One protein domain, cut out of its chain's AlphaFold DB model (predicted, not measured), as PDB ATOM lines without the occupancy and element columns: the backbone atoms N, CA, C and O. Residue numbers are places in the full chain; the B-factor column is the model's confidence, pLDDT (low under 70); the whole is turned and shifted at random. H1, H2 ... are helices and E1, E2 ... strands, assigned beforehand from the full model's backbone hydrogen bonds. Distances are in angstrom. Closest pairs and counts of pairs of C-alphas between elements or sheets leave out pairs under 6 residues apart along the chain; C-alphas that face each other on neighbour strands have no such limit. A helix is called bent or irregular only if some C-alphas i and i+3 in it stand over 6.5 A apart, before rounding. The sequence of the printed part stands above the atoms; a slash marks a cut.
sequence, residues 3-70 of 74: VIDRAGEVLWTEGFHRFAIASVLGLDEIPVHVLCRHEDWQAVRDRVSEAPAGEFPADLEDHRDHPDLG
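This is residues 3 to 70 of the 74 residues of an uncharacterized protein of Halobacteriales archaeon QS_8_69_26 (UniProt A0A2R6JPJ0). This is a loose, elongated string of short pieces: H2 and H3 lie towards one end, H1 lies by itself towards the other, and the strands E1 and E2 lie between the two ends. The last helix, H4, is folded back near the middle of the whole, close to H2, and residues 50 to 55 stick out as a loop at the H2 end. The printed part has 68 residues with four named helices and two named strands, in the order E1, H1, E2, H2, H3, H4; E1 and E2 pair with no named strand, and the class is mostly helix. The whole is loose, with a radius of gyration of the C-alphas of 14.3 A, and the C-alphas span 41 by 23 by 16 A along the three main axes.

The longest helix, H2, is residues 39 to 50 and measures 16.2 A from first to last C-alpha; C-alpha 39 is at (105.418, -219.031, 240.589). Before it stands the strand E2, residues 34 to 37, 7.4 A long. After it come H3, residues 58 to 63, 9.9 A long, and H4, residues 67 to 70, 5.3 A long, which ends with C-alpha 70 at (102.143, -201.288, 243.318). Earlier in the chain are the strand E1, residues 10 to 12, 6.5 A long, with C-alpha 10 at (109.649, -210.219, 250.886), and H1, residues 16 to 24, 12.2 A long. H3 is irregular: C-alphas 59 and 62 are 7.8 A apart.

H2 touches no helix. H2 and H3 are close but not clearly touching, at a steep tilt of 60 degrees, opposite ways; their closest C-alphas, those of Val 44 and Leu 60, are 7.6 A apart. H2 and H4 are also close but not clearly touching, and their closest C-alphas, those of Arg 45 and Leu 69, are 6.6 A apart. H3 and H4 are apart, but only just, with their closest C-alphas at 8.0 A. E2 and H2 meet only through their link. H1 is apart from H2, H3 and H4, and E1 and E2 are apart. In H1 and H2 every O i to N i+4 pair is within hydrogen-bond range; in H3 it is 0 of 2, with 1 of 3 O i to N i+3 pairs within range, and H4 is too short for an O i to N i+4 pair.

The two C-alphas farthest apart, those of Val 24 and Pro 52, are 42.0 A apart. The printed part runs from residue 3 to residue 70 with no cut. Residues 50 to 55, of which 50 belongs to H2, stand free. No link is long; those from E1 to H1, from E2 to H2 and from H3 to H4 are tight, while those from H1 to E2 and from H2 to H3 are short. The mean pLDDT of the printed part is 94.9, and no printed residue is under 70.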
ATOM      1  N   VAL A   3     113.863-211.523 247.137       98.25
ATOM      2  CA  VAL A   3     113.031-212.505 246.443       98.25
ATOM      3  C   VAL A   3     111.659-212.505 247.095       98.25
ATOM      4  O   VAL A   3     111.536-212.093 248.247       98.25
ATOM      5  N   ILE A   4     110.641-212.930 246.358       98.31
ATOM      6  CA  ILE A   4     109.277-213.010 246.882       98.31
ATOM      7  C   ILE A   4     108.864-214.467 246.931       98.31
ATOM      8  O   ILE A   4     108.993-215.182 245.932       98.31
ATOM      9  N   ASP A   5     108.425-214.909 248.102       98.25
ATOM     10  CA  ASP A   5     107.993-216.283 248.300       98.25
ATOM     11  C   ASP A   5     106.579-216.531 247.747       98.25
ATOM     12  O   ASP A   5     105.976-215.681 247.094       98.25
ATOM     13  N   ARG A   6     106.047-217.736 247.974       97.75
ATOM     14  CA  ARG A   6     104.730-218.137 247.466       97.75
ATOM     15  C   ARG A   6     103.552-217.334 248.029       97.75
ATOM     16  O   ARG A   6     102.502-217.320 247.401       97.75
ATOM     17  N   ALA A   7     103.702-216.757 249.218       96.12
ATOM     18  CA  ALA A   7     102.665-216.031 249.945       96.12
ATOM     19  C   ALA A   7     102.806-214.507 249.791       96.12
ATOM     20  O   ALA A   7     101.996-213.763 250.340       96.12
ATOM     21  N   GLY A   8     103.814-214.051 249.044       96.75
ATOM     22  CA  GLY A   8     104.136-212.637 248.896       96.75
ATOM     23  C   GLY A   8     105.200-212.149 249.875       96.75
ATOM     24  O   GLY A   8     105.620-211.006 249.778       96.75
ATOM     25  N   GLU A   9     105.725-212.981 250.774       97.19
ATOM     26  CA  GLU A   9     106.710-212.510 251.748       97.19
ATOM     27  C   GLU A   9     107.990-212.033 251.055       97.19
ATOM     28  O   GLU A   9     108.588-212.729 250.223       97.19
ATOM     29  N   VAL A  10     108.434-210.830 251.425       96.50
ATOM     30  CA  VAL A  10     109.649-210.219 250.886       96.50
ATOM     31  C   VAL A  10     110.853-210.737 251.661       96.50
ATOM     32  O   VAL A  10     111.131-210.329 252.789       96.50
ATOM     33  N   LEU A  11     111.618-211.619 251.029       96.62
ATOM     34  CA  LEU A  11     112.803-212.222 251.620       96.62
ATOM     35  C   LEU A  11     114.061-211.477 251.179       96.62
ATOM     36  O   LEU A  11     114.374-211.357 249.991       96.62
ATOM     37  N   TRP A  12     114.819-210.986 252.156       94.31
ATOM     38  CA  TRP A  12     116.055-210.257 251.903       94.31
ATOM     39  C   TRP A  12     117.203-211.204 251.554       94.31
ATOM     40  O   TRP A  12     117.513-212.115 252.320       94.31
ATOM     41  N   THR A  13     117.880-210.965 250.430       95.19
ATOM     42  CA  THR A  13     119.004-211.811 249.992       95.19
ATOM     43  C   THR A  13     120.330-211.067 249.970       95.19
ATOM     44  O   THR A  13     121.358-211.616 250.353       95.19
ATOM     45  N   GLU A  14     120.322-209.792 249.570       94.50
ATOM     46  CA  GLU A  14     121.544-209.004 249.390       94.50
ATOM     47  C   GLU A  14     121.341-207.513 249.665       94.50
ATOM     48  O   GLU A  14     120.222-207.006 249.684       94.50
ATOM     49  N   GLY A  15     122.434-206.752 249.760       92.06
ATOM     50  CA  GLY A  15     122.377-205.296 249.930       92.06
ATOM     51  C   GLY A  15     122.274-204.846 251.386       92.06
ATOM     52  O   GLY A  15     121.847-203.723 251.644       92.06
ATOM     53  N   PHE A  16     122.704-205.691 252.328       94.12
ATOM     54  CA  PHE A  16     122.734-205.399 253.766       94.12
ATOM     55  C   PHE A  16     123.448-204.085 254.099       94.12
ATOM     56  O   PHE A  16     122.965-203.324 254.927       94.12
ATOM     57  N   HIS A  17     124.553-203.764 253.413       94.94
ATOM     58  CA  HIS A  17     125.246-202.488 253.621       94.94
ATOM     59  C   HIS A  17     124.369-201.286 253.251       94.94
ATOM     60  O   HIS A  17     124.303-200.322 254.005       94.94
ATOM     61  N   ARG A  18     123.663-201.351 252.115       93.62
ATOM     62  CA  ARG A  18     122.764-200.272 251.683       93.62
ATOM     63  C   ARG A  18     121.599-200.112 252.652       93.62
ATOM     64  O   ARG A  18     121.255-198.988 252.991       93.62
ATOM     65  N   PHE A  19     121.033-201.227 253.112       94.19
ATOM     66  CA  PHE A  19     119.982-201.219 254.124       94.19
ATOM     67  C   PHE A  19     120.462-200.597 255.443       94.19
ATOM     68  O   PHE A  19     119.815-199.696 255.961       94.19
ATOM     69  N   ALA A  20     121.630-201.006 255.945       96.12
ATOM     70  CA  ALA A  20     122.196-200.461 257.177       96.12
ATOM     71  C   ALA A  20     122.436-198.946 257.077       96.12
ATOM     72  O   ALA A  20     122.085-198.208 257.992       96.12
ATOM     73  N   ILE A  21     122.978-198.472 255.951       96.75
ATOM     74  CA  ILE A  21     123.160-197.036 255.697       96.75
ATOM     75  C   ILE A  21     121.811-196.309 255.713       96.75
ATOM     76  O   ILE A  21     121.679-195.297 256.395       96.75
ATOM     77  N   ALA A  22     120.810-196.822 254.995       96.62
ATOM     78  CA  ALA A  22     119.483-196.215 254.941       96.62
ATOM     79  C   ALA A  22     118.808-196.157 256.320       96.62
ATOM     80  O   ALA A  22     118.244-195.128 256.681       96.62
ATOM     81  N   SER A  23     118.942-197.223 257.112       95.81
ATOM     82  CA  SER A  23     118.427-197.290 258.480       95.81
ATOM     83  C   SER A  23     119.096-196.262 259.398       95.81
ATOM     84  O   SER A  23     118.400-195.553 260.119       95.81
ATOM     85  N   VAL A  24     120.425-196.108 259.330       98.00
ATOM     86  CA  VAL A  24     121.154-195.076 260.096       98.00
ATOM     87  C   VAL A  24     120.740-193.661 259.683       98.00
ATOM     88  O   VAL A  24     120.691-192.767 260.524       98.00
ATOM     89  N   LEU A  25     120.432-193.452 258.403       97.88
ATOM     90  CA  LEU A  25     119.949-192.171 257.882       97.88
ATOM     91  C   LEU A  25     118.469-191.896 258.200       97.88
ATOM     92  O   LEU A  25     118.009-190.791 257.926       97.88
ATOM     93  N   GLY A  26     117.738-192.861 258.769       97.38
ATOM     94  CA  GLY A  26     116.312-192.718 259.065       97.38
ATOM     95  C   GLY A  26     115.446-192.609 257.810       97.38
ATOM     96  O   GLY A  26     114.479-191.857 257.811       97.38
ATOM     97  N   LEU A  27     115.819-193.298 256.728       97.25
ATOM     98  CA  LEU A  27     114.977-193.375 255.535       97.25
ATOM     99  C   LEU A  27     113.835-194.361 255.778       97.25
ATOM    100  O   LEU A  27     114.089-195.512 256.138       97.25
ATOM    101  N   ASP A  28     112.605-193.919 255.533       94.56
ATOM    102  CA  ASP A  28     111.406-194.742 255.726       94.56
ATOM    103  C   ASP A  28     111.285-195.846 254.665       94.56
ATOM    104  O   ASP A  28     110.795-196.939 254.942       94.56
ATOM    105  N   GLU A  29     111.784-195.587 253.453       92.62
ATOM    106  CA  GLU A  29     111.685-196.498 252.315       92.62
ATOM    107  C   GLU A  29     112.967-196.504 251.482       92.62
ATOM    108  O   GLU A  29     113.687-195.505 251.370       92.62
ATOM    109  N   ILE A  30     113.250-197.647 250.855       91.62
ATOM    110  CA  ILE A  30     114.361-197.794 249.917       91.62
ATOM    111  C   ILE A  30     113.942-198.595 248.689       91.62
ATOM    112  O   ILE A  30     113.253-199.608 248.815       91.62
ATOM    113  N   PRO A  31     114.439-198.233 247.495       91.62
ATOM    114  CA  PRO A  31     114.247-199.069 246.329       91.62
ATOM    115  C   PRO A  31     114.993-200.391 246.520       91.62
ATOM    116  O   PRO A  31     116.153-200.438 246.962       91.62
ATOM    117  N   VAL A  32     114.346-201.479 246.124       93.19
ATOM    118  CA  VAL A  32     114.930-202.817 246.070       93.19
ATOM    119  C   VAL A  32     114.791-203.384 244.666       93.19
ATOM    120  O   VAL A  32     113.962-202.952 243.877       93.19
ATOM    121  N   HIS A  33     115.651-204.342 244.340       94.56
ATOM    122  CA  HIS A  33     115.543-205.099 243.100       94.56
ATOM    123  C   HIS A  33     115.016-206.492 243.438       94.56
ATOM    124  O   HIS A  33     115.655-207.197 244.230       94.56
ATOM    125  N   VAL A  34     113.863-206.839 242.864       96.56
ATOM    126  CA  VAL A  34     113.251-208.168 242.964       96.56
ATOM    127  C   VAL A  34     113.982-209.095 241.998       96.56
ATOM    128  O   VAL A  34     113.863-208.948 240.786       96.56
ATOM    129  N   LEU A  35     114.779-210.013 242.542       97.25
ATOM    130  CA  LEU A  35     115.597-210.948 241.768       97.25
ATOM    131  C   LEU A  35     114.741-212.050 241.136       97.25
ATOM    132  O   LEU A  35     114.929-212.400 239.974       97.25
ATOM    133  N   CYS A  36     113.812-212.606 241.907       97.12
ATOM    134  CA  CYS A  36     112.839-213.573 241.427       97.12
ATOM    135  C   CYS A  36     111.584-213.549 242.301       97.12
ATOM    136  O   CYS A  36     111.589-213.043 243.427       97.12
ATOM    137  N   ARG A  37     110.512-214.109 241.750       98.19
ATOM    138  CA  ARG A  37     109.235-214.333 242.421       98.19
ATOM    139  C   ARG A  37     108.928-215.818 242.350       98.19
ATOM    140  O   ARG A  37     109.239-216.455 241.343       98.19
ATOM    141  N   HIS A  38     108.339-216.362 243.402       98.62
ATOM    142  CA  HIS A  38     107.753-217.691 243.348       98.62
ATOM    143  C   HIS A  38     106.625-217.729 242.305       98.62
ATOM    144  O   HIS A  38     105.914-216.741 242.125       98.62
ATOM    145  N   GLU A  39     106.435-218.869 241.640       98.62
ATOM    146  CA  GLU A  39     105.418-219.031 240.589       98.62
ATOM    147  C   GLU A  39     103.986-218.780 241.097       98.62
ATOM    148  O   GLU A  39     103.255-218.018 240.472       98.62
ATOM    149  N   ASP A  40     103.620-219.312 242.274       98.31
ATOM    150  CA  ASP A  40     102.328-219.028 242.928       98.31
ATOM    151  C   ASP A  40     102.077-217.519 243.117       98.31
ATOM    152  O   ASP A  40     100.975-217.038 242.868       98.31
ATOM    153  N   TRP A  41     103.100-216.756 243.521       98.25
ATOM    154  CA  TRP A  41     102.971-215.307 243.689       98.25
ATOM    155  C   TRP A  41     102.902-214.579 242.346       98.25
ATOM    156  O   TRP A  41     102.145-213.623 242.182       98.25
ATOM    157  N   GLN A  42     103.653-215.044 241.346       98.00
ATOM    158  CA  GLN A  42     103.540-214.502 239.997       98.00
ATOM    159  C   GLN A  42     102.117-214.684 239.444       98.00
ATOM    160  O   GLN A  42     101.578-213.739 238.878       98.00
ATOM    161  N   ALA A  43     101.459-215.817 239.707       97.81
ATOM    162  CA  ALA A  43     100.063-216.026 239.319       97.81
ATOM    163  C   ALA A  43      99.094-215.042 240.006       97.81
ATOM    164  O   ALA A  43      98.122-214.609 239.389       97.81
ATOM    165  N   VAL A  44      99.354-214.645 241.260       97.06
ATOM    166  CA  VAL A  44      98.600-213.572 241.941       97.06
ATOM    167  C   VAL A  44      98.746-212.253 241.180       97.06
ATOM    168  O   VAL A  44      97.738-211.619 240.871       97.06
ATOM    169  N   ARG A  45      99.978-211.863 240.821       96.44
ATOM    170  CA  ARG A  45     100.222-210.649 240.021       96.44
ATOM    171  C   ARG A  45      99.510-210.693 238.675       96.44
ATOM    172  O   ARG A  45      98.898-209.704 238.286       96.44
ATOM    173  N   ASP A  46      99.592-211.822 237.976       96.75
ATOM    174  CA  ASP A  46      98.993-211.987 236.652       96.75
ATOM    175  C   ASP A  46      97.470-211.800 236.730       96.75
ATOM    176  O   ASP A  46      96.905-211.023 235.966       96.75
ATOM    177  N   ARG A  47      96.814-212.386 237.741       96.25
ATOM    178  CA  ARG A  47      95.374-212.191 237.992       96.25
ATOM    179  C   ARG A  47      94.996-210.741 238.284       96.25
ATOM    180  O   ARG A  47      93.928-210.304 237.864       96.25
ATOM    181  N   VAL A  48      95.836-210.008 239.015       95.38
ATOM    182  CA  VAL A  48      95.632-208.568 239.253       95.38
ATOM    183  C   VAL A  48      95.791-207.788 237.947       95.38
ATOM    184  O   VAL A  48      94.964-206.939 237.646       95.38
ATOM    185  N   SER A  49      96.802-208.109 237.137       94.75
ATOM    186  CA  SER A  49      97.044-207.448 235.849       94.75
ATOM    187  C   SER A  49      95.962-207.730 234.800       94.75
ATOM    188  O   SER A  49      95.762-206.911 233.904       94.75
ATOM    189  N   GLU A  50      95.322-208.896 234.855       94.75
ATOM    190  CA  GLU A  50      94.237-209.296 233.951       94.75
ATOM    191  C   GLU A  50      92.868-208.760 234.389       94.75
ATOM    192  O   GLU A  50      91.910-208.811 233.611       94.75
ATOM    193  N   ALA A  51      92.756-208.253 235.621       92.81
ATOM    194  CA  ALA A  51      91.521-207.673 236.115       92.81
ATOM    195  C   ALA A  51      91.127-206.434 235.282       92.81
ATOM    196  O   ALA A  51      91.994-205.696 234.800       92.81
ATOM    197  N   PRO A  52      89.819-206.180 235.092       89.50
ATOM    198  CA  PRO A  52      89.364-204.959 234.445       89.50
ATOM    199  C   PRO A  52      89.921-203.712 235.139       89.50
ATOM    200  O   PRO A  52      90.089-203.678 236.355       89.50
ATOM    201  N   ALA A  53      90.182-202.660 234.363       84.25
ATOM    202  CA  ALA A  53      90.732-201.419 234.899       84.25
ATOM    203  C   ALA A  53      89.854-200.857 236.034       84.25
ATOM    204  O   ALA A  53      88.654-200.642 235.853       84.25
ATOM    205  N   GLY A  54      90.470-200.589 237.186       81.12
ATOM    206  CA  GLY A  54      89.778-200.108 238.387       81.12
ATOM    207  C   GLY A  54      89.095-201.202 239.215       81.12
ATOM    208  O   GLY A  54      88.506-200.887 240.250       81.12
ATOM    209  N   GLU A  55      89.185-202.466 238.804       89.12
ATOM    210  CA  GLU A  55      88.744-203.616 239.586       89.12
ATOM    211  C   GLU A  55      89.943-204.330 240.216       89.12
ATOM    212  O   GLU A  55      91.031-204.396 239.649       89.12
ATOM    213  N   PHE A  56      89.730-204.878 241.410       92.44
ATOM    214  CA  PHE A  56      90.712-205.701 242.104       92.44
ATOM    215  C   PHE A  56      90.049-207.028 242.493       92.44
ATOM    216  O   PHE A  56      88.913-206.999 242.984       92.44
ATOM    217  N   PRO A  57      90.687-208.191 242.259       93.56
ATOM    218  CA  PRO A  57      90.082-209.476 242.592       93.56
ATOM    219  C   PRO A  57      89.770-209.576 244.089       93.56
ATOM    220  O   PRO A  57      90.667-209.510 244.926       93.56
ATOM    221  N   ALA A  58      88.491-209.758 244.428       92.88
ATOM    222  CA  ALA A  58      88.024-209.733 245.815       92.88
ATOM    223  C   ALA A  58      88.650-210.830 246.697       92.88
ATOM    224  O   ALA A  58      88.779-210.654 247.903       92.88
ATOM    225  N   ASP A  59      89.045-211.962 246.110       93.50
ATOM    226  CA  ASP A  59      89.730-213.049 246.817       93.50
ATOM    227  C   ASP A  59      91.217-212.769 247.082       93.50
ATOM    228  O   ASP A  59      91.862-213.544 247.783       93.50
ATOM    229  N   LEU A  60      91.758-211.677 246.538       94.19
ATOM    230  CA  LEU A  60      93.138-211.236 246.735       94.19
ATOM    231  C   LEU A  60      93.226-209.944 247.554       94.19
ATOM    232  O   LEU A  60      94.320-209.406 247.681       94.19
ATOM    233  N   GLU A  61      92.112-209.433 248.097       93.06
ATOM    234  CA  GLU A  61      92.031-208.127 248.780       93.06
ATOM    235  C   GLU A  61      93.085-207.964 249.890       93.06
ATOM    236  O   GLU A  61      93.660-206.889 250.035       93.06
ATOM    237  N   ASP A  62      93.423-209.046 250.597       93.12
ATOM    238  CA  ASP A  62      94.470-209.063 251.631       93.12
ATOM    239  C   ASP A  62      95.867-208.687 251.092       93.12
ATOM    240  O   ASP A  62      96.746-208.271 251.846       93.12
ATOM    241  N   HIS A  63      96.084-208.813 249.781       94.31
ATOM    242  CA  HIS A  63      97.321-208.453 249.095       94.31
ATOM    243  C   HIS A  63      97.272-207.074 248.429       94.31
ATOM    244  O   HIS A  63      98.271-206.671 247.843       94.31
ATOM    245  N   ARG A  64      96.161-206.333 248.495       92.31
ATOM    246  CA  ARG A  64      95.978-205.069 247.757       92.31
ATOM    247  C   ARG A  64      97.097-204.053 247.974       92.31
ATOM    248  O   ARG A  64      97.553-203.435 247.016       92.31
ATOM    249  N   ASP A  65      97.557-203.933 249.213       93.31
ATOM    250  CA  ASP A  65      98.600-202.983 249.611       93.31
ATOM    251  C   ASP A  65     100.014-203.586 249.541       93.31
ATOM    252  O   ASP A  65     100.981-203.011 250.047       93.31
ATOM    253  N   HIS A  66     100.166-204.767 248.934       94.81
ATOM    254  CA  HIS A  66     101.461-205.418 248.829       94.81
ATOM    255  C   HIS A  66     102.407-204.600 247.927       94.81
ATOM    256  O   HIS A  66     102.075-204.353 246.764       94.81
ATOM    257  N   PRO A  67     103.627-204.240 248.383       93.44
ATOM    258  CA  PRO A  67     104.511-203.316 247.664       93.44
ATOM    259  C   PRO A  67     104.929-203.827 246.285       93.44
ATOM    260  O   PRO A  67     105.168-203.038 245.375       93.44
ATOM    261  N   ASP A  68     104.999-205.147 246.112       95.38
ATOM    262  CA  ASP A  68     105.285-205.725 244.804       95.38
ATOM    263  C   ASP A  68     104.159-205.450 243.801       95.38
ATOM    264  O   ASP A  68     104.473-205.243 242.644       95.38
ATOM    265  N   LEU A  69     102.882-205.376 244.197       94.75
ATOM    266  CA  LEU A  69     101.764-205.127 243.273       94.75
ATOM    267  C   LEU A  69     101.607-203.656 242.870       94.75
ATOM    268  O   LEU A  69     100.812-203.368 241.980       94.75
ATOM    269  N   GLY A  70     102.347-202.730 243.486       90.44
ATOM    270  CA  GLY A  70     102.143-201.288 243.318       90.44
ATOM    271  C   GLY A  70     102.249-200.769 241.878       90.44
ATOM    272  O   GLY A  70     101.681-199.728 241.570       90.44
TER     273      GLY A  70